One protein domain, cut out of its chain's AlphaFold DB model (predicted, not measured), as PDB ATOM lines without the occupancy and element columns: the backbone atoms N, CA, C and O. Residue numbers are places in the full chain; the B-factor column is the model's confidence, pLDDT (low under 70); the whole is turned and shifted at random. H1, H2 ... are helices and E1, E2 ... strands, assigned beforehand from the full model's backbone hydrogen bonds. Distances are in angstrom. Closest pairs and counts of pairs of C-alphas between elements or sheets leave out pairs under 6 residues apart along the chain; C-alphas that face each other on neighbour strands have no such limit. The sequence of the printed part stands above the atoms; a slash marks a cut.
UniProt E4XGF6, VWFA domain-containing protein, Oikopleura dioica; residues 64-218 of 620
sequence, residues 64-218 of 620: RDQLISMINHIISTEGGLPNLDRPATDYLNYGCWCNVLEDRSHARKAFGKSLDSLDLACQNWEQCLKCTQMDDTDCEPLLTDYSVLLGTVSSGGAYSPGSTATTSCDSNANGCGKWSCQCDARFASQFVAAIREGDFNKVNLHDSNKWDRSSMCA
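AT A GLANCE: This is residues 64 to 218 of the 620 residues of the protein "VWFA domain-containing protein" of Oikopleura dioica (UniProt E4XGF6). Look for three longer helices as the core of a flat body: H3 and H4 side by side, running opposite ways, and H1 packed slantwise on H4. The small hairpin E1 and E2 covers the side of H1 and H4 at one end of the long axis, while a long stretch ending in the short H5 reaches the other end. The printed part has 155 residues, with five named helices and two named strands in the order H1 H2 H3 E1 E2 H4 H5; the sheet E1 - E2 is antiparallel. The class is mostly helix, with 73 residues, under half, in named elements. The whole is compact, with a radius of gyration of the C-alphas of 15.9 A and spans of 50 by 41 by 22 A.

IN THESE COORDINATES: Find C-alpha 64 at (-1.885, 28.700, -93.705); from there H1, residues 64 to 77, runs 19.8 A. Next comes the short H2, residues 88 to 91. H3, residues 117 to 135, begins at (-13.390, 19.280, -79.358) and is 26.4 A long. Then read E1, residues 149 to 153, 12.9 A, and E2, residues 164 to 168, 13.1 A. H4, residues 176 to 197, is the longest helix at 31.4 A and ends at (-11.795, 10.600, -81.870). Last is H5, residues 213 to 216.

HOW THE PARTS SIT: Start at H4, which touches H3 at a shallow tilt of 6 degrees, opposite ways; their closest C-alphas, of Leu 118 and Ala 194, are 5.2 A apart. With residues 184 to 192 alone, H4 touches H1 at a steep tilt of 44 degrees, the same way, closest at the C-alphas of Ile 71 and Ala 188, 5.0 A. H1 and H3 are apart. The closest C-alphas of H1 and E2 are those of Ile 74 and Ala 165, 5.3 A. In the hairpin E1 and E2, look for N 151 and O 166 at 2.8 A and N 166 and O 151 at 2.9 A. H2 is close to but not clearly touching H1, with the C-alphas of Ile 68 and Thr 89 7.4 A apart, and near H4. H5 touches no helix. In H1, H3 and H4 every O i to N i+4 pair is within hydrogen-bond range; H2 and H5 are too short for such a pair.

THE WHOLE: The two C-alphas farthest apart, of Gly 157 and Ser 214, stand 50.1 A from each other. The printed part has no cut. The links H2 to H3, H3 to E1 and H4 to H5 are long. Mean pLDDT of the printed part is 79.9; look for values under 70 at residues 82 to 85, 101 to 111, 137 to 138, 143 and 153 to 163.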
ATOM      1  N   ARG A  64      -0.899  29.787 -93.654       77.44
ATOM      2  CA  ARG A  64      -1.885  28.700 -93.705       77.44
ATOM      3  C   ARG A  64      -1.398  27.503 -94.505       77.44
ATOM      4  O   ARG A  64      -1.750  26.373 -94.168       77.44
ATOM      5  N   ASP A  65      -0.549  27.715 -95.506       75.19
ATOM      6  CA  ASP A  65       0.078  26.625 -96.253       75.19
ATOM      7  C   ASP A  65       0.998  25.780 -95.344       75.19
ATOM      8  O   ASP A  65       0.991  24.545 -95.413       75.19
ATOM      9  N   GLN A  66       1.720  26.417 -94.414       82.44
ATOM     10  CA  GLN A  66       2.551  25.729 -93.417       82.44
ATOM     11  C   GLN A  66       1.695  24.985 -92.390       82.44
ATOM     12  O   GLN A  66       1.994  23.838 -92.039       82.44
ATOM     13  N   LEU A  67       0.587  25.585 -91.956       87.44
ATOM     14  CA  LEU A  67      -0.390  24.928 -91.093       87.44
ATOM     15  C   LEU A  67      -1.006  23.684 -91.754       87.44
ATOM     16  O   LEU A  67      -1.054  22.607 -91.149       87.44
ATOM     17  N   ILE A  68      -1.427  23.792 -93.015       85.50
ATOM     18  CA  ILE A  68      -1.955  22.667 -93.799       85.50
ATOM     19  C   ILE A  68      -0.878  21.583 -93.970       85.50
ATOM     20  O   ILE A  68      -1.178  20.392 -93.848       85.50
ATOM     21  N   SER A  69       0.383  21.970 -94.181       85.19
ATOM     22  CA  SER A  69       1.525  21.048 -94.234       85.19
ATOM     23  C   SER A  69       1.701  20.267 -92.924       85.19
ATOM     24  O   SER A  69       1.810  19.037 -92.946       85.19
ATOM     25  N   MET A  70       1.619  20.940 -91.767       89.50
ATOM     26  CA  MET A  70       1.654  20.287 -90.451       89.50
ATOM     27  C   MET A  70       0.508  19.286 -90.272       89.50
ATOM     28  O   MET A  70       0.745  18.152 -89.854       89.50
ATOM     29  N   ILE A  71      -0.723  19.666 -90.629       89.94
ATOM     30  CA  ILE A  71      -1.896  18.781 -90.557       89.94
ATOM     31  C   ILE A  71      -1.678  17.531 -91.423       89.94
ATOM     32  O   ILE A  71      -1.839  16.406 -90.944       89.94
ATOM     33  N   ASN A  72      -1.247  17.703 -92.673       87.12
ATOM     34  CA  ASN A  72      -1.003  16.596 -93.602       87.12
ATOM     35  C   ASN A  72       0.126  15.662 -93.132       87.12
ATOM     36  O   ASN A  72       0.025  14.437 -93.278       87.12
ATOM     37  N   HIS A  73       1.181  16.207 -92.522       86.50
ATOM     38  CA  HIS A  73       2.264  15.419 -91.929       86.50
ATOM     39  C   HIS A  73       1.774  14.533 -90.782       86.50
ATOM     40  O   HIS A  73       2.083  13.339 -90.745       86.50
ATOM     41  N   ILE A  74       0.960  15.082 -89.875       87.94
ATOM     42  CA  ILE A  74       0.395  14.320 -88.751       87.94
ATOM     43  C   ILE A  74      -0.539  13.224 -89.278       87.94
ATOM     44  O   ILE A  74      -0.408  12.062 -88.891       87.94
ATOM     45  N   ILE A  75      -1.429  13.556 -90.220       87.00
ATOM     46  CA  ILE A  75      -2.347  12.589 -90.839       87.00
ATOM     47  C   ILE A  75      -1.575  11.431 -91.474       87.00
ATOM     48  O   ILE A  75      -1.890  10.272 -91.205       87.00
ATOM     49  N   SER A  76      -0.573  11.722 -92.306       83.38
ATOM     50  CA  SER A  76       0.183  10.694 -93.032       83.38
ATOM     51  C   SER A  76       1.036   9.817 -92.110       83.38
ATOM     52  O   SER A  76       1.061   8.596 -92.283       83.38
ATOM     53  N   THR A  77       1.676  10.406 -91.099       83.06
ATOM     54  CA  THR A  77       2.528   9.692 -90.135       83.06
ATOM     55  C   THR A  77       1.725   8.744 -89.247       83.06
ATOM     56  O   THR A  77       2.120   7.600 -89.018       83.06
ATOM     57  N   GLU A  78       0.565   9.190 -88.769       82.50
ATOM     58  CA  GLU A  78      -0.259   8.447 -87.813       82.50
ATOM     59  C   GLU A  78      -1.233   7.462 -88.493       82.50
ATOM     60  O   GLU A  78      -2.240   7.048 -87.918       82.50
ATOM     61  N   GLY A  79      -0.945   7.062 -89.736       77.75
ATOM     62  CA  GLY A  79      -1.693   6.017 -90.442       77.75
ATOM     63  C   GLY A  79      -2.994   6.485 -91.098       77.75
ATOM     64  O   GLY A  79      -3.902   5.679 -91.295       77.75
ATOM     65  N   GLY A  80      -3.089   7.769 -91.447       80.00
ATOM     66  CA  GLY A  80      -4.270   8.369 -92.061       80.00
ATOM     67  C   GLY A  80      -5.420   8.548 -91.074       80.00
ATOM     68  O   GLY A  80      -5.348   8.133 -89.918       80.00
ATOM     69  N   LEU A  81      -6.498   9.175 -91.531       76.81
ATOM     70  CA  LEU A  81      -7.713   9.366 -90.749       76.81
ATOM     71  C   LEU A  81      -8.793   8.371 -91.220       76.81
ATOM     72  O   LEU A  81      -9.153   8.379 -92.402       76.81
ATOM     73  N   PRO A  82      -9.315   7.492 -90.346       65.38
ATOM     74  CA  PRO A  82     -10.348   6.541 -90.737       65.38
ATOM     75  C   PRO A  82     -11.675   7.268 -91.014       65.38
ATOM     76  O   PRO A  82     -12.179   7.989 -90.162       65.38
ATOM     77  N   ASN A  83     -12.277   7.018 -92.183       57.75
ATOM     78  CA  ASN A  83     -13.610   7.502 -92.584       57.75
ATOM     79  C   ASN A  83     -13.762   9.015 -92.846       57.75
ATOM     80  O   ASN A  83     -14.862   9.540 -92.658       57.75
ATOM     81  N   LEU A  84     -12.732   9.710 -93.345       63.91
ATOM     82  CA  LEU A  84     -12.986  11.006 -93.987       63.91
ATOM     83  C   LEU A  84     -13.698  10.786 -95.319       63.91
ATOM     84  O   LEU A  84     -13.193  10.101 -96.207       63.91
ATOM     85  N   ASP A  85     -14.867  11.395 -95.463       68.38
ATOM     86  CA  ASP A  85     -15.583  11.486 -96.730       68.38
ATOM     87  C   ASP A  85     -15.157  12.705 -97.566       68.38
ATOM     88  O   ASP A  85     -15.658  12.884 -98.677       68.38
ATOM     89  N   ARG A  86     -14.230  13.524 -97.044       70.06
ATOM     90  CA  ARG A  86     -13.729  14.775 -97.630       70.06
ATOM     91  C   ARG A  86     -12.252  15.025 -97.275       70.06
ATOM     92  O   ARG A  86     -11.755  14.380 -96.363       70.06
ATOM     93  N   PRO A  87     -11.513  15.910 -97.962       73.00
ATOM     94  CA  PRO A  87     -10.172  16.341 -97.543       73.00
ATOM     95  C   PRO A  87     -10.168  17.006 -96.156       73.00
ATOM     96  O   PRO A  87     -11.126  17.686 -95.809       73.00
ATOM     97  N   ALA A  88      -9.081  16.878 -95.381       71.38
ATOM     98  CA  ALA A  88      -8.962  17.486 -94.042       71.38
ATOM     99  C   ALA A  88      -9.124  19.021 -94.047       71.38
ATOM    100  O   ALA A  88      -9.576  19.606 -93.066       71.38
ATOM    101  N   THR A  89      -8.817  19.662 -95.174       72.31
ATOM    102  CA  THR A  89      -9.037  21.093 -95.397       72.31
ATOM    103  C   THR A  89     -10.513  21.480 -95.344       72.31
ATOM    104  O   THR A  89     -10.834  22.555 -94.861       72.31
ATOM    105  N   ASP A  90     -11.443  20.605 -95.731       73.81
ATOM    106  CA  ASP A  90     -12.882  20.916 -95.710       73.81
ATOM    107  C   ASP A  90     -13.423  21.104 -94.280       73.81
ATOM    108  O   ASP A  90     -14.505  21.653 -94.086       73.81
ATOM    109  N   TYR A  91     -12.663  20.668 -93.272       79.56
ATOM    110  CA  TYR A  91     -13.000  20.749 -91.850       79.56
ATOM    111  C   TYR A  91     -12.441  22.015 -91.184       79.56
ATOM    112  O   TYR A  91     -12.696  22.257 -90.007       79.56
ATOM    113  N   LEU A  92     -11.682  22.829 -91.922       84.00
ATOM    114  CA  LEU A  92     -11.052  24.056 -91.433       84.00
ATOM    115  C   LEU A  92     -12.015  25.266 -91.375       84.00
ATOM    116  O   LEU A  92     -11.688  26.275 -90.747       84.00
ATOM    117  N   ASN A  93     -13.211  25.139 -91.966       85.38
ATOM    118  CA  ASN A  93     -14.351  26.056 -91.823       85.38
ATOM    119  C   ASN A  93     -15.503  25.333 -91.107       85.38
ATOM    120  O   ASN A  93     -16.358  24.685 -91.722       85.38
ATOM    121  N   TYR A  94     -15.469  25.383 -89.780       87.88
ATOM    122  CA  TYR A  94     -16.245  24.521 -88.901       87.88
ATOM    123  C   TYR A  94     -16.550  25.208 -87.576       87.88
ATOM    124  O   TYR A  94     -15.693  25.838 -86.962       87.88
ATOM    125  N   GLY A  95     -17.770  25.023 -87.092       89.38
ATOM    126  CA  GLY A  95     -18.158  25.467 -85.770       89.38
ATOM    127  C   GLY A  95     -18.020  26.973 -85.601       89.38
ATOM    128  O   GLY A  95     -18.066  27.752 -86.558       89.38
ATOM    129  N   CYS A  96     -17.941  27.401 -84.354       86.69
ATOM    130  CA  CYS A  96     -17.990  28.808 -84.024       86.69
ATOM    131  C   CYS A  96     -16.624  29.499 -84.081       86.69
ATOM    132  O   CYS A  96     -16.576  30.730 -84.117       86.69
ATOM    133  N   TRP A  97     -15.535  28.727 -84.106       87.81
ATOM    134  CA  TRP A  97     -14.164  29.216 -84.040       87.81
ATOM    135  C   TRP A  97     -13.318  28.901 -85.277       87.81
ATOM    136  O   TRP A  97     -12.455  29.713 -85.598       87.81
ATOM    137  N   CYS A  98     -13.544  27.806 -86.015       87.00
ATOM    138  CA  CYS A  98     -12.727  27.503 -87.198       87.00
ATOM    139  C   CYS A  98     -13.204  28.297 -88.424       87.00
ATOM    140  O   CYS A  98     -14.242  27.977 -88.997       87.00
ATOM    141  N   ASN A  99     -12.432  29.300 -88.852       79.62
ATOM    142  CA  ASN A  99     -12.667  30.073 -90.085       79.62
ATOM    143  C   ASN A  99     -11.372  30.181 -90.918       79.62
ATOM    144  O   ASN A  99     -11.087  31.213 -91.520       79.62
ATOM    145  N   VAL A 100     -10.544  29.134 -90.898       76.38
ATOM    146  CA  VAL A 100      -9.151  29.178 -91.380       76.38
ATOM    147  C   VAL A 100      -9.075  29.427 -92.893       76.38
ATOM    148  O   VAL A 100      -8.114  30.027 -93.365       76.38
ATOM    149  N   LEU A 101     -10.074  28.996 -93.675       67.88
ATOM    150  CA  LEU A 101     -10.070  29.126 -95.141       67.88
ATOM    151  C   LEU A 101     -10.853  30.339 -95.664       67.88
ATOM    152  O   LEU A 101     -10.969  30.503 -96.880       67.88
ATOM    153  N   GLU A 102     -11.420  31.174 -94.791       62.69
ATOM    154  CA  GLU A 102     -12.041  32.432 -95.224       62.69
ATOM    155  C   GLU A 102     -10.970  33.483 -95.602       62.69
ATOM    156  O   GLU A 102      -9.770  33.275 -95.388       62.69
ATOM    157  N   ASP A 103     -11.358  34.559 -96.299       48.69
ATOM    158  CA  ASP A 103     -10.386  35.525 -96.831       48.69
ATOM    159  C   ASP A 103      -9.593  36.256 -95.720       48.69
ATOM    160  O   ASP A 103      -9.878  36.141 -94.532       48.69
ATOM    161  N   ARG A 104      -8.542  36.994 -96.107       44.56
ATOM    162  CA  ARG A 104      -7.630  37.705 -95.182       44.56
ATOM    163  C   ARG A 104      -8.304  38.767 -94.312       44.56
ATOM    164  O   ARG A 104      -7.682  39.284 -93.386       44.56
ATOM    165  N   SER A 105      -9.547  39.129 -94.606       38.81
ATOM    166  CA  SER A 105     -10.395  39.796 -93.642       38.81
ATOM    167  C   SER A 105     -10.987  38.710 -92.752       38.81
ATOM    168  O   SER A 105     -11.821  37.918 -93.171       38.81
ATOM    169  N   HIS A 106     -10.589  38.668 -91.486       41.16
ATOM    170  CA  HIS A 106     -11.261  37.868 -90.459       41.16
ATOM    171  C   HIS A 106     -12.715  38.349 -90.223       41.16
ATOM    172  O   HIS A 106     -13.146  38.521 -89.090       41.16
ATOM    173  N   ALA A 107     -13.507  38.629 -91.260       32.16
ATOM    174  CA  ALA A 107     -14.837  39.217 -91.192       32.16
ATOM    175  C   ALA A 107     -15.909  38.233 -90.695       32.16
ATOM    176  O   ALA A 107     -17.058  38.618 -90.497       32.16
ATOM    177  N   ARG A 108     -15.541  36.985 -90.386       47.00
ATOM    178  CA  ARG A 108     -16.382  36.051 -89.625       47.00
ATOM    179  C   ARG A 108     -15.681  35.578 -88.355       47.00
ATOM    180  O   ARG A 108     -15.635  34.391 -88.059       47.00
ATOM    181  N   LYS A 109     -15.191  36.540 -87.568       58.72
ATOM    182  CA  LYS A 109     -14.480  36.387 -86.280       58.72
ATOM    183  C   LYS A 109     -15.038  35.255 -85.402       58.72
ATOM    184  O   LYS A 109     -16.250  35.151 -85.243       58.72
ATOM    185  N   ALA A 110     -14.180  34.433 -84.812       64.44
ATOM    186  CA  ALA A 110     -14.590  33.367 -83.904       64.44
ATOM    187  C   ALA A 110     -15.470  33.883 -82.741       64.44
ATOM    188  O   ALA A 110     -15.217  34.963 -82.202       64.44
ATOM    189  N   PHE A 111     -16.528  33.157 -82.367       68.19
ATOM    190  CA  PHE A 111     -17.547  33.664 -81.436       68.19
ATOM    191  C   PHE A 111     -18.143  32.563 -80.547       68.19
ATOM    192  O   PHE A 111     -18.162  31.399 -80.916       68.19
ATOM    193  N   GLY A 112     -18.670  32.904 -79.370       76.62
ATOM    194  CA  GLY A 112     -19.418  31.944 -78.547       76.62
ATOM    195  C   GLY A 112     -18.580  30.855 -77.866       76.62
ATOM    196  O   GLY A 112     -17.359  30.937 -77.746       76.62
ATOM    197  N   LYS A 113     -19.255  29.818 -77.359       84.31
ATOM    198  CA  LYS A 113     -18.590  28.630 -76.800       84.31
ATOM    199  C   LYS A 113     -18.216  27.673 -77.926       84.31
ATOM    200  O   LYS A 113     -18.983  27.536 -78.871       84.31
ATOM    201  N   SER A 114     -17.085  26.986 -77.782       91.19
ATOM    202  CA  SER A 114     -16.735  25.880 -78.673       91.19
ATOM    203  C   SER A 114     -17.835  24.812 -78.648       91.19
ATOM    204  O   SER A 114     -18.253  24.393 -77.563       91.19
ATOM    205  N   LEU A 115     -18.294  24.370 -79.816       91.38
ATOM    206  CA  LEU A 115     -19.376  23.387 -79.948       91.38
ATOM    207  C   LEU A 115     -18.950  21.963 -79.570       91.38
ATOM    208  O   LEU A 115     -19.748  21.201 -79.026       91.38
ATOM    209  N   ASP A 116     -17.699  21.618 -79.852       92.00
ATOM    210  CA  ASP A 116     -17.096  20.302 -79.635       92.00
ATOM    211  C   ASP A 116     -15.563  20.429 -79.542       92.00
ATOM    212  O   ASP A 116     -15.024  21.536 -79.454       92.00
ATOM    213  N   SER A 117     -14.850  19.301 -79.496       92.38
ATOM    214  CA  SER A 117     -13.390  19.280 -79.358       92.38
ATOM    215  C   SER A 117     -12.652  19.821 -80.590       92.38
ATOM    216  O   SER A 117     -11.571  20.395 -80.434       92.38
ATOM    217  N   LEU A 118     -13.237  19.702 -81.789       91.50
ATOM    218  CA  LEU A 118     -12.681  20.250 -83.025       91.50
ATOM    219  C   LEU A 118     -12.771  21.778 -83.000       91.50
ATOM    220  O   LEU A 118     -11.773  22.468 -83.196       91.50
ATOM    221  N   ASP A 119     -13.942  22.303 -82.644       92.69
ATOM    222  CA  ASP A 119     -14.156  23.740 -82.470       92.69
ATOM    223  C   ASP A 119     -13.310  24.307 -81.312       92.69
ATOM    224  O   ASP A 119     -12.787  25.418 -81.383       92.69
ATOM    225  N   LEU A 120     -13.088  23.518 -80.253       93.31
ATOM    226  CA  LEU A 120     -12.185  23.866 -79.153       93.31
ATOM    227  C   LEU A 120     -10.716  23.929 -79.604       93.31
ATOM    228  O   LEU A 120      -9.954  24.743 -79.079       93.31
ATOM    229  N   ALA A 121     -10.284  23.094 -80.553       94.56
ATOM    230  CA  ALA A 121      -8.945  23.197 -81.135       94.56
ATOM    231  C   ALA A 121      -8.761  24.553 -81.833       94.56
ATOM    232  O   ALA A 121      -7.764  25.231 -81.592       94.56
ATOM    233  N   CYS A 122      -9.761  24.990 -82.598       91.88
ATOM    234  CA  CYS A 122      -9.763  26.301 -83.249       91.88
ATOM    235  C   CYS A 122      -9.850  27.452 -82.243       91.88
ATOM    236  O   CYS A 122      -9.122  28.431 -82.369       91.88
ATOM    237  N   GLN A 123     -10.653  27.311 -81.183       91.75
ATOM    238  CA  GLN A 123     -10.690  28.290 -80.095       91.75
ATOM    239  C   GLN A 123      -9.316  28.474 -79.448       91.75
ATOM    240  O   GLN A 123      -8.873  29.598 -79.224       91.75
ATOM    241  N   ASN A 124      -8.637  27.368 -79.148       94.00
ATOM    242  CA  ASN A 124      -7.299  27.387 -78.571       94.00
ATOM    243  C   ASN A 124      -6.268  28.033 -79.504       94.00
ATOM    244  O   ASN A 124      -5.378  28.730 -79.021       94.00
ATOM    245  N   TRP A 125      -6.375  27.776 -80.807       94.00
ATOM    246  CA  TRP A 125      -5.505  28.334 -81.837       94.00
ATOM    247  C   TRP A 125      -5.660  29.852 -81.946       94.00
ATOM    248  O   TRP A 125      -4.699  30.578 -81.708       94.00
ATOM    249  N   GLU A 126      -6.886  30.332 -82.161       88.88
ATOM    250  CA  GLU A 126      -7.220  31.762 -82.244       88.88
ATOM    251  C   GLU A 126      -6.814  32.517 -80.968       88.88
ATOM    252  O   GLU A 126      -6.252  33.609 -81.023       88.88
ATOM    253  N   GLN A 127      -7.037  31.928 -79.788       90.56
ATOM    254  CA  GLN A 127      -6.593  32.513 -78.518       90.56
ATOM    255  C   GLN A 127      -5.066  32.592 -78.407       90.56
ATOM    256  O   GLN A 127      -4.540  33.591 -77.920       90.56
ATOM    257  N   CYS A 128      -4.358  31.563 -78.868       94.56
ATOM    258  CA  CYS A 128      -2.902  31.543 -78.878       94.56
ATOM    259  C   CYS A 128      -2.348  32.636 -79.804       94.56
ATOM    260  O   CYS A 128      -1.526  33.433 -79.356       94.56
ATOM    261  N   LEU A 129      -2.863  32.747 -81.035       88.06
ATOM    262  CA  LEU A 129      -2.483  33.797 -81.990       88.06
ATOM    263  C   LEU A 129      -2.860  35.203 -81.505       88.06
ATOM    264  O   LEU A 129      -2.113  36.157 -81.694       88.06
ATOM    265  N   LYS A 130      -3.989  35.357 -80.809       83.50
ATOM    266  CA  LYS A 130      -4.323  36.635 -80.171       83.50
ATOM    267  C   LYS A 130      -3.269  37.026 -79.136       83.50
ATOM    268  O   LYS A 130      -2.878  38.186 -79.078       83.50
ATOM    269  N   CYS A 131      -2.778  36.071 -78.349       87.62
ATOM    270  CA  CYS A 131      -1.684  36.357 -77.434       87.62
ATOM    271  C   CYS A 131      -0.368  36.659 -78.139       87.62
ATOM    272  O   CYS A 131       0.370  37.491 -77.619       87.62
ATOM    273  N   THR A 132      -0.078  36.073 -79.310       86.00
ATOM    274  CA  THR A 132       1.163  36.416 -80.029       86.00
ATOM    275  C   THR A 132       1.165  37.882 -80.434       86.00
ATOM    276  O   THR A 132       2.167  38.555 -80.233       86.00
ATOM    277  N   GLN A 133       0.019  38.396 -80.886       81.69
ATOM    278  CA  GLN A 133      -0.186  39.814 -81.203       81.69
ATOM    279  C   GLN A 133      -0.146  40.730 -79.968       81.69
ATOM    280  O   GLN A 133       0.234  41.893 -80.073       81.69
ATOM    281  N   MET A 134      -0.570  40.234 -78.800       78.88
ATOM    282  CA  MET A 134      -0.537  41.000 -77.546       78.88
ATOM    283  C   MET A 134       0.867  41.039 -76.927       78.88
ATOM    284  O   MET A 134       1.285  42.080 -76.433       78.88
ATOM    285  N   ASP A 135       1.593  39.919 -76.946       82.50
ATOM    286  CA  ASP A 135       2.947  39.819 -76.390       82.50
ATOM    287  C   ASP A 135       4.009  40.425 -77.328       82.50
ATOM    288  O   ASP A 135       5.057  40.880 -76.866       82.50
ATOM    289  N   ASP A 136       3.753  40.431 -78.639       78.88
ATOM    290  CA  ASP A 136       4.568  41.069 -79.673       78.88
ATOM    291  C   ASP A 136       3.655  41.878 -80.604       78.88
ATOM    292  O   ASP A 136       3.021  41.360 -81.518       78.88
ATOM    293  N   THR A 137       3.583  43.186 -80.364       61.91
ATOM    294  CA  THR A 137       2.674  44.104 -81.072       61.91
ATOM    295  C   THR A 137       3.036  44.343 -82.543       61.91
ATOM    296  O   THR A 137       2.285  44.998 -83.273       61.91
ATOM    297  N   ASP A 138       4.212  43.882 -82.978       63.38
ATOM    298  CA  ASP A 138       4.639  43.866 -84.382       63.38
ATOM    299  C   ASP A 138       4.313  42.532 -85.063       63.38
ATOM    300  O   ASP A 138       4.476  42.401 -86.275       63.38
ATOM    301  N   CYS A 139       3.818  41.555 -84.301       71.06
ATOM    302  CA  CYS A 139       3.486  40.239 -84.802       71.06
ATOM    303  C   CYS A 139       2.217  40.276 -85.648       71.06
ATOM    304  O   CYS A 139       1.112  40.503 -85.157       71.06
ATOM    305  N   GLU A 140       2.370  39.956 -86.927       76.12
ATOM    306  CA  GLU A 140       1.277  39.514 -87.780       76.12
ATOM    307  C   GLU A 140       1.404  37.996 -87.930       76.12
ATOM    308  O   GLU A 140       2.085  37.554 -88.851       76.12
ATOM    309  N   PRO A 141       0.822  37.184 -87.018       79.25
ATOM    310  CA  PRO A 141       1.071  35.747 -86.980       79.25
ATOM    311  C   PRO A 141       0.874  35.073 -88.338       79.25
ATOM    312  O   PRO A 141       1.798  34.405 -88.780       79.25
ATOM    313  N   LEU A 142      -0.233  35.387 -89.030       72.69
ATOM    314  CA  LEU A 142      -0.551  34.810 -90.338       72.69
ATOM    315  C   LEU A 142       0.429  35.182 -91.463       72.69
ATOM    316  O   LEU A 142       0.484  34.531 -92.498       72.69
ATOM    317  N   LEU A 143       1.180  36.269 -91.302       68.69
ATOM    318  CA  LEU A 143       2.125  36.768 -92.305       68.69
ATOM    319  C   LEU A 143       3.577  36.587 -91.861       68.69
ATOM    320  O   LEU A 143       4.493  37.024 -92.557       68.69
ATOM    321  N   THR A 144       3.798  35.972 -90.699       75.31
ATOM    322  CA  THR A 144       5.131  35.795 -90.146       75.31
ATOM    323  C   THR A 144       5.767  34.531 -90.707       75.31
ATOM    324  O   THR A 144       5.204  33.438 -90.640       75.31
ATOM    325  N   ASP A 145       6.987  34.666 -91.214       76.38
ATOM    326  CA  ASP A 145       7.767  33.515 -91.642       76.38
ATOM    327  C   ASP A 145       8.326  32.770 -90.421       76.38
ATOM    328  O   ASP A 145       8.960  33.355 -89.535       76.38
ATOM    329  N   TYR A 146       8.148  31.451 -90.392       85.75
ATOM    330  CA  TYR A 146       8.775  30.578 -89.406       85.75
ATOM    331  C   TYR A 146       9.183  29.231 -90.012       85.75
ATOM    332  O   TYR A 146       8.650  28.761 -91.017       85.75
ATOM    333  N   SER A 147      10.152  28.580 -89.370       87.25
ATOM    334  CA  SER A 147      10.600  27.227 -89.698       87.25
ATOM    335  C   SER A 147       9.948  26.205 -88.772       87.25
ATOM    336  O   SER A 147      10.019  26.343 -87.553       87.25
ATOM    337  N   VAL A 148       9.370  25.142 -89.325       90.25
ATOM    338  CA  VAL A 148       8.859  24.007 -88.547       90.25
ATOM    339  C   VAL A 148       9.625  22.738 -88.907       90.25
ATOM    340  O   VAL A 148       9.785  22.398 -90.078       90.25
ATOM    341  N   LEU A 149      10.111  22.022 -87.894       86.44
ATOM    342  CA  LEU A 149      10.723  20.709 -88.063       86.44
ATOM    343  C   LEU A 149       9.655  19.627 -87.903       86.44
ATOM    344  O   LEU A 149       9.080  19.466 -86.825       86.44
ATOM    345  N   LEU A 150       9.420  18.876 -88.977       86.06
ATOM    346  CA  LEU A 150       8.496  17.747 -89.018       86.06
ATOM    347  C   LEU A 150       9.273  16.441 -88.826       86.06
ATOM    348  O   LEU A 150      10.211  16.142 -89.563       86.06
ATOM    349  N   GLY A 151       8.896  15.659 -87.819       82.44
ATOM    350  CA  GLY A 151       9.561  14.409 -87.452       82.44
ATOM    351  C   GLY A 151       8.579  13.303 -87.080       82.44
ATOM    352  O   GLY A 151       7.359  13.486 -87.121       82.44
ATOM    353  N   THR A 152       9.123  12.140 -86.719       77.38
ATOM    354  CA  THR A 152       8.351  10.968 -86.283       77.38
ATOM    355  C   THR A 152       9.055  10.293 -85.102       77.38
ATOM    356  O   THR A 152      10.277  10.128 -85.122       77.38
ATOM    357  N   VAL A 153       8.307   9.891 -84.068       67.19
ATOM    358  CA  VAL A 153       8.798   8.978 -83.023       67.19
ATOM    359  C   VAL A 153       8.252   7.591 -83.311       67.19
ATOM    360  O   VAL A 153       7.043   7.364 -83.271       67.19
ATOM    361  N   SER A 154       9.147   6.647 -83.583       60.66
ATOM    362  CA  SER A 154       8.796   5.235 -83.716       60.66
ATOM    363  C   SER A 154       9.221   4.477 -82.458       60.66
ATOM    364  O   SER A 154      10.373   4.567 -82.038       60.66
ATOM    365  N   SER A 155       8.336   3.650 -81.897       52.56
ATOM    366  CA  SER A 155       8.660   2.690 -80.821       52.56
ATOM    367  C   SER A 155       9.619   1.565 -81.270       52.56
ATOM    368  O   SER A 155       9.982   0.697 -80.481       52.56
ATOM    369  N   GLY A 156      10.023   1.565 -82.541       47.72
ATOM    370  CA  GLY A 156      11.019   0.702 -83.173       47.72
ATOM    371  C   GLY A 156      11.274   1.245 -84.581       47.72
ATOM    372  O   GLY A 156      10.321   1.636 -85.242       47.72
ATOM    373  N   GLY A 157      12.540   1.373 -84.985       42.84
ATOM    374  CA  GLY A 157      13.005   2.227 -86.090       42.84
ATOM    375  C   GLY A 157      12.194   2.242 -87.400       42.84
ATOM    376  O   GLY A 157      11.619   1.239 -87.800       42.84
ATOM    377  N   ALA A 158      12.248   3.409 -88.057       44.78
ATOM    378  CA  ALA A 158      11.821   3.759 -89.418       44.78
ATOM    379  C   ALA A 158      10.430   3.267 -89.879       44.78
ATOM    380  O   ALA A 158      10.229   2.104 -90.212       44.78
ATOM    381  N   TYR A 159       9.502   4.226 -90.004       44.50
ATOM    382  CA  TYR A 159       8.268   4.143 -90.798       44.50
ATOM    383  C   TYR A 159       7.401   2.900 -90.527       44.50
ATOM    384  O   TYR A 159       7.052   2.133 -91.424       44.50
ATOM    385  N   SER A 160       7.016   2.711 -89.263       48.75
ATOM    386  CA  SER A 160       5.942   1.777 -88.913       48.75
ATOM    387  C   SER A 160       4.601   2.518 -88.797       48.75
ATOM    388  O   SER A 160       4.562   3.574 -88.154       48.75
ATOM    389  N   PRO A 161       3.500   1.976 -89.356       48.22
ATOM    390  CA  PRO A 161       2.143   2.439 -89.067       48.22
ATOM    391  C   PRO A 161       1.911   2.440 -87.547       48.22
ATOM    392  O   PRO A 161       2.099   1.410 -86.901       48.22
ATOM    393  N   GLY A 162       1.551   3.594 -86.977       52.00
ATOM    394  CA  GLY A 162       1.441   3.793 -85.523       52.00
ATOM    395  C   GLY A 162       2.611   4.548 -84.873       52.00
ATOM    396  O   GLY A 162       2.731   4.534 -83.650       52.00
ATOM    397  N   SER A 163       3.472   5.194 -85.668       66.75
ATOM    398  CA  SER A 163       4.432   6.192 -85.170       66.75
ATOM    399  C   SER A 163       3.706   7.492 -84.791       66.75
ATOM    400  O   SER A 163       2.703   7.838 -85.414       66.75
ATOM    401  N   THR A 164       4.206   8.219 -83.791       76.69
ATOM    402  CA  THR A 164       3.652   9.522 -83.380       76.69
ATOM    403  C   THR A 164       4.344  10.636 -84.156       76.69
ATOM    404  O   THR A 164       5.577  10.680 -84.196       76.69
ATOM    405  N   ALA A 165       3.578  11.534 -84.776       81.31
ATOM    406  CA  ALA A 165       4.144  12.704 -85.438       81.31
ATOM    407  C   ALA A 165       4.724  13.681 -84.406       81.31
ATOM    408  O   ALA A 165       4.163  13.869 -83.328       81.31
ATOM    409  N   THR A 166       5.844  14.321 -84.733       83.25
ATOM    410  CA  THR A 166       6.415  15.394 -83.909       83.25
ATOM    411  C   THR A 166       6.599  16.648 -84.726       83.25
ATOM    412  O   THR A 166       7.112  16.587 -85.842       83.25
ATOM    413  N   THR A 167       6.261  17.778 -84.127       87.31
ATOM    414  CA  THR A 167       6.532  19.115 -84.644       87.31
ATOM    415  C   THR A 167       7.451  19.832 -83.653       87.31
ATOM    416  O   THR A 167       7.243  19.761 -82.440       87.31
ATOM    417  N   SER A 168       8.510  20.481 -84.140       89.69
ATOM    418  CA  SER A 168       9.364  21.348 -83.319       89.69
ATOM    419  C   SER A 168       9.507  22.721 -83.961       89.69
ATOM    420  O   SER A 168       9.709  22.847 -85.167       89.69
ATOM    421  N   CYS A 169       9.421  23.739 -83.108       94.06
ATOM    422  CA  CYS A 169       9.557  25.151 -83.449       94.06
ATOM    423  C   CYS A 169      10.847  25.757 -82.874       94.06
ATOM    424  O   CYS A 169      10.997  26.978 -82.852       94.06
ATOM    425  N   ASP A 170      11.766  24.929 -82.367       92.12
ATOM    426  CA  ASP A 170      12.937  25.382 -81.604       92.12
ATOM    427  C   ASP A 170      14.015  26.044 -82.466       92.12
ATOM    428  O   ASP A 170      14.859  26.766 -81.941       92.12
ATOM    429  N   SER A 171      13.968  25.836 -83.784       90.06
ATOM    430  CA  SER A 171      14.838  26.515 -84.749       90.06
ATOM    431  C   SER A 171      14.539  28.009 -84.884       90.06
ATOM    432  O   SER A 171      15.363  28.742 -85.424       90.06
ATOM    433  N   ASN A 172      13.379  28.469 -84.409       89.25
ATOM    434  CA  ASN A 172      12.984  29.871 -84.484       89.25
ATOM    435  C   ASN A 172      13.518  30.662 -83.286       89.25
ATOM    436  O   ASN A 172      13.517  30.187 -82.144       89.25
ATOM    437  N   ALA A 173      13.905  31.912 -83.537       88.12
ATOM    438  CA  ALA A 173      14.168  32.868 -82.471       88.12
ATOM    439  C   ALA A 173      12.889  33.125 -81.653       88.12
ATOM    440  O   ALA A 173      11.787  33.115 -82.195       88.12
ATOM    441  N   ASN A 174      13.033  33.355 -80.343       86.31
ATOM    442  CA  ASN A 174      11.893  33.726 -79.498       86.31
ATOM    443  C   ASN A 174      11.243  35.022 -80.018       86.31
ATOM    444  O   ASN A 174      11.960  35.951 -80.387       86.31
ATOM    445  N   GLY A 175       9.913  35.081 -79.994       88.75
ATOM    446  CA  GLY A 175       9.115  36.167 -80.570       88.75
ATOM    447  C   GLY A 175       8.056  35.615 -81.522       88.75
ATOM    448  O   GLY A 175       7.811  34.402 -81.523       88.75
ATOM    449  N   CYS A 176       7.471  36.492 -82.343       85.44
ATOM    450  CA  CYS A 176       6.360  36.179 -83.246       85.44
ATOM    451  C   CYS A 176       6.506  34.835 -83.982       85.44
ATOM    452  O   CYS A 176       5.698  33.938 -83.766       85.44
ATOM    453  N   GLY A 177       7.583  34.629 -84.753       90.44
ATOM    454  CA  GLY A 177       7.770  33.404 -85.546       90.44
ATOM    455  C   GLY A 177       7.758  32.106 -84.733       90.44
ATOM    456  O   GLY A 177       7.125  31.124 -85.121       90.44
ATOM    457  N   LYS A 178       8.402  32.084 -83.558       94.31
ATOM    458  CA  LYS A 178       8.381  30.895 -82.693       94.31
ATOM    459  C   LYS A 178       7.004  30.658 -82.092       94.31
ATOM    460  O   LYS A 178       6.576  29.508 -82.021       94.31
ATOM    461  N   TRP A 179       6.335  31.710 -81.635       95.56
ATOM    462  CA  TRP A 179       5.044  31.573 -80.972       95.56
ATOM    463  C   TRP A 179       3.930  31.216 -81.956       95.56
ATOM    464  O   TRP A 179       3.159  30.312 -81.648       95.56
ATOM    465  N   SER A 180       3.911  31.809 -83.156       93.12
ATOM    466  CA  SER A 180       3.003  31.425 -84.248       93.12
ATOM    467  C   SER A 180       3.186  29.955 -84.617       93.12
ATOM    468  O   SER A 180       2.235  29.184 -84.528       93.12
ATOM    469  N   CYS A 181       4.433  29.518 -84.851       95.44
ATOM    470  CA  CYS A 181       4.743  28.105 -85.090       95.44
ATOM    471  C   CYS A 181       4.210  27.201 -83.970       95.44
ATOM    472  O   CYS A 181       3.632  26.147 -84.227       95.44
ATOM    473  N   GLN A 182       4.398  27.594 -82.706       95.81
ATOM    474  CA  GLN A 182       3.930  26.823 -81.556       95.81
ATOM    475  C   GLN A 182       2.394  26.741 -81.515       95.81
ATOM    476  O   GLN A 182       1.854  25.661 -81.247       95.81
ATOM    477  N   CYS A 183       1.694  27.846 -81.783       95.62
ATOM    478  CA  CYS A 183       0.236  27.881 -81.876       95.62
ATOM    479  C   CYS A 183      -0.276  26.956 -82.990       95.62
ATOM    480  O   CYS A 183      -1.145  26.121 -82.728       95.62
ATOM    481  N   ASP A 184       0.311  27.030 -84.185       94.50
ATOM    482  CA  ASP A 184      -0.069  26.223 -85.351       94.50
ATOM    483  C   ASP A 184       0.219  24.737 -85.141       94.50
ATOM    484  O   ASP A 184      -0.638  23.885 -85.376       94.50
ATOM    485  N   ALA A 185       1.396  24.409 -84.605       94.56
ATOM    486  CA  ALA A 185       1.780  23.043 -84.270       94.56
ATOM    487  C   ALA A 185       0.813  22.412 -83.256       94.56
ATOM    488  O   ALA A 185       0.413  21.252 -83.401       94.56
ATOM    489  N   ARG A 186       0.407  23.175 -82.231       95.69
ATOM    490  CA  ARG A 186      -0.598  22.723 -81.264       95.69
ATOM    491  C   ARG A 186      -1.946  22.532 -81.946       95.69
ATOM    492  O   ARG A 186      -2.559  21.487 -81.733       95.69
ATOM    493  N   PHE A 187      -2.389  23.496 -82.745       95.00
ATOM    494  CA  PHE A 187      -3.657  23.409 -83.457       95.00
ATOM    495  C   PHE A 187      -3.716  22.171 -84.348       95.00
ATOM    496  O   PHE A 187      -4.621  21.358 -84.173       95.00
ATOM    497  N   ALA A 188      -2.710  21.953 -85.199       93.62
ATOM    498  CA  ALA A 188      -2.632  20.795 -86.082       93.62
ATOM    499  C   ALA A 188      -2.763  19.471 -85.306       93.62
ATOM    500  O   ALA A 188      -3.522  18.587 -85.706       93.62
ATOM    501  N   SER A 189      -2.091  19.352 -84.152       92.06
ATOM    502  CA  SER A 189      -2.197  18.159 -83.299       92.06
ATOM    503  C   SER A 189      -3.593  17.965 -82.694       92.06
ATOM    504  O   SER A 189      -4.132  16.860 -82.735       92.06
ATOM    505  N   GLN A 190      -4.212  19.031 -82.167       94.12
ATOM    506  CA  GLN A 190      -5.542  18.963 -81.554       94.12
ATOM    507  C   GLN A 190      -6.634  18.717 -82.599       94.12
ATOM    508  O   GLN A 190      -7.561  17.953 -82.348       94.12
ATOM    509  N   PHE A 191      -6.498  19.323 -83.776       91.75
ATOM    510  CA  PHE A 191      -7.412  19.183 -84.900       91.75
ATOM    511  C   PHE A 191      -7.448  17.742 -85.414       91.75
ATOM    512  O   PHE A 191      -8.515  17.137 -85.507       91.75
ATOM    513  N   VAL A 192      -6.280  17.145 -85.678       89.75
ATOM    514  CA  VAL A 192      -6.198  15.749 -86.132       89.75
ATOM    515  C   VAL A 192      -6.711  14.787 -85.057       89.75
ATOM    516  O   VAL A 192      -7.443  13.854 -85.388       89.75
ATOM    517  N   ALA A 193      -6.391  15.026 -83.780       89.62
ATOM    518  CA  ALA A 193      -6.892  14.214 -82.670       89.62
ATOM    519  C   ALA A 193      -8.428  14.241 -82.572       89.62
ATOM    520  O   ALA A 193      -9.047  13.179 -82.556       89.62
ATOM    521  N   ALA A 194      -9.046  15.426 -82.616       89.44
ATOM    522  CA  ALA A 194     -10.503  15.580 -82.568       89.44
ATOM    523  C   ALA A 194     -11.208  14.830 -83.715       89.44
ATOM    524  O   ALA A 194     -12.227  14.166 -83.514       89.44
ATOM    525  N   ILE A 195     -10.634  14.863 -84.922       86.75
ATOM    526  CA  ILE A 195     -11.182  14.117 -86.062       86.75
ATOM    527  C   ILE A 195     -11.042  12.599 -85.857       86.75
ATOM    528  O   ILE A 195     -11.989  11.860 -86.129       86.75
ATOM    529  N   ARG A 196      -9.895  12.115 -85.355       85.62
ATOM    530  CA  ARG A 196      -9.672  10.681 -85.063       85.62
ATOM    531  C   ARG A 196     -10.624  10.145 -83.999       85.62
ATOM    532  O   ARG A 196     -11.065   9.002 -84.106       85.62
ATOM    533  N   GLU A 197     -10.911  10.951 -82.985       86.50
ATOM    534  CA  GLU A 197     -11.795  10.600 -81.870       86.50
ATOM    535  C   GLU A 197     -13.278  10.588 -82.279       86.50
ATOM    536  O   GLU A 197     -14.113  10.037 -81.563       86.50
ATOM    537  N   GLY A 198     -13.594  11.073 -83.486       81.81
ATOM    538  CA  GLY A 198     -14.940  11.043 -84.050       81.81
ATOM    539  C   GLY A 198     -15.821  12.204 -83.595       81.81
ATOM    540  O   GLY A 198     -17.038  12.130 -83.757       81.81
ATOM    541  N   ASP A 199     -15.225  13.280 -83.077       83.00
ATOM    542  CA  ASP A 199     -15.942  14.464 -82.587       83.00
ATOM    543  C   ASP A 199     -16.427  15.393 -83.710       83.00
ATOM    544  O   ASP A 199     -17.078  16.410 -83.471       83.00
ATOM    545  N   PHE A 200     -16.152  15.028 -84.961       85.12
ATOM    546  CA  PHE A 200     -16.638  15.748 -86.122       85.12
ATOM    547  C   PHE A 200     -18.162  15.634 -86.287       85.12
ATOM    548  O   PHE A 200     -18.721  14.548 -86.473       85.12
ATOM    549  N   ASN A 201     -18.833  16.784 -86.352       87.81
ATOM    550  CA  ASN A 201     -20.261  16.888 -86.603       87.81
ATOM    551  C   ASN A 201     -20.560  17.659 -87.898       87.81
ATOM    552  O   ASN A 201     -20.454  18.879 -87.964       87.81
ATOM    553  N   LYS A 202     -21.068  16.958 -88.917       86.81
ATOM    554  CA  LYS A 202     -21.451  17.533 -90.226       86.81
ATOM    555  C   LYS A 202     -22.445  18.701 -90.160       86.81
ATOM    556  O   LYS A 202     -22.587  19.431 -91.135       86.81
ATOM    557  N   VAL A 203     -23.190  18.857 -89.064       89.50
ATOM    558  CA  VAL A 203     -24.099  20.001 -88.866       89.50
ATOM    559  C   VAL A 203     -23.324  21.302 -88.645       89.50
ATOM    560  O   VAL A 203     -23.806  22.357 -89.042       89.50
ATOM    561  N   ASN A 204     -22.127  21.214 -88.067       88.94
ATOM    562  CA  ASN A 204     -21.295  22.355 -87.696       88.94
ATOM    563  C   ASN A 204     -20.406  22.847 -88.855       88.94
ATOM    564  O   ASN A 204     -19.744  23.868 -88.716       88.94
ATOM    565  N   LEU A 205     -20.373  22.148 -89.997       87.44
ATOM    566  CA  LEU A 205     -19.684  22.634 -91.196       87.44
ATOM    567  C   LEU A 205     -20.368  23.886 -91.742       87.44
ATOM    568  O   LEU A 205     -21.589  23.905 -91.883       87.44
ATOM    569  N   HIS A 206     -19.590  24.889 -92.148       84.00
ATOM    570  CA  HIS A 206     -20.156  26.140 -92.667       84.00
ATOM    571  C   HIS A 206     -20.890  25.986 -94.006       84.00
ATOM    572  O   HIS A 206     -21.732  26.818 -94.338       84.00
ATOM    573  N   ASP A 207     -20.616  24.917 -94.762       82.75
ATOM    574  CA  ASP A 207     -21.327  24.571 -96.001       82.75
ATOM    575  C   ASP A 207     -22.620  23.762 -95.766       82.75
ATOM    576  O   ASP A 207     -23.364  23.457 -96.705       82.75
ATOM    577  N   SER A 208     -22.909  23.412 -94.511       83.75
ATOM    578  CA  SER A 208     -24.083  22.641 -94.131       83.75
ATOM    579  C   SER A 208     -25.338  23.502 -94.190       83.75
ATOM    580  O   SER A 208     -25.409  24.587 -93.626       83.75
ATOM    581  N   ASN A 209     -26.414  22.976 -94.772       84.62
ATOM    582  CA  ASN A 209     -27.714  23.656 -94.782       84.62
ATOM    583  C   ASN A 209     -28.382  23.758 -93.397       84.62
ATOM    584  O   ASN A 209     -29.454  24.351 -93.275       84.62
ATOM    585  N   LYS A 210     -27.797  23.120 -92.380       87.12
ATOM    586  CA  LYS A 210     -28.225  23.187 -90.979       87.12
ATOM    587  C   LYS A 210     -27.341  24.100 -90.133       87.12
ATOM    588  O   LYS A 210     -27.636  24.262 -88.954       87.12
ATOM    589  N   TRP A 211     -26.279  24.650 -90.717       84.19
ATOM    590  CA  TRP A 211     -25.419  25.600 -90.045       84.19
ATOM    591  C   TRP A 211     -26.136  26.936 -89.912       84.19
ATOM    592  O   TRP A 211     -26.502  27.567 -90.903       84.19
ATOM    593  N   ASP A 212     -26.330  27.365 -88.671       82.19
ATOM    594  CA  ASP A 212     -26.777  28.712 -88.353       82.19
ATOM    595  C   ASP A 212     -25.915  29.261 -87.222       82.19
ATOM    596  O   ASP A 212     -26.133  29.005 -86.036       82.19
ATOM    597  N   ARG A 213     -24.925  30.057 -87.612       77.50
ATOM    598  CA  ARG A 213     -23.994  30.709 -86.696       77.50
ATOM    599  C   ARG A 213     -24.708  31.519 -85.610       77.50
ATOM    600  O   ARG A 213     -24.248  31.534 -84.472       77.50
ATOM    601  N   SER A 214     -25.817  32.186 -85.941       73.38
ATOM    602  CA  SER A 214     -26.506  33.084 -85.007       73.38
ATOM    603  C   SER A 214     -27.138  32.332 -83.834       73.38
ATOM    604  O   SER A 214     -27.044  32.778 -82.691       73.38
ATOM    605  N   SER A 215     -27.720  31.159 -84.095       79.88
ATOM    606  CA  SER A 215     -28.316  30.319 -83.057       79.88
ATOM    607  C   SER A 215     -27.308  29.403 -82.371       79.88
ATOM    608  O   SER A 215     -27.419  29.178 -81.166       79.88
ATOM    609  N   MET A 216     -26.319  28.884 -83.103       82.62
ATOM    610  CA  MET A 216     -25.380  27.889 -82.577       82.62
ATOM    611  C   MET A 216     -24.240  28.520 -81.772       82.62
ATOM    612  O   MET A 216     -23.800  27.935 -80.786       82.62
ATOM    613  N   CYS A 217     -23.805  29.729 -82.134       83.38
ATOM    614  CA  CYS A 217     -22.646  30.390 -81.529       83.38
ATOM    615  C   CYS A 217     -23.017  31.492 -80.534       83.38
ATOM    616  O   CYS A 217     -22.166  32.294 -80.164       83.38
ATOM    617  N   ALA A 218     -24.272  31.568 -80.088       73.12
ATOM    618  CA  ALA A 218     -24.735  32.648 -79.223       73.12
ATOM    619  C   ALA A 218     -23.897  32.784 -77.932       73.12
ATOM    620  O   ALA A 218     -23.731  31.839 -77.154       73.12
TER     621      ALA A 218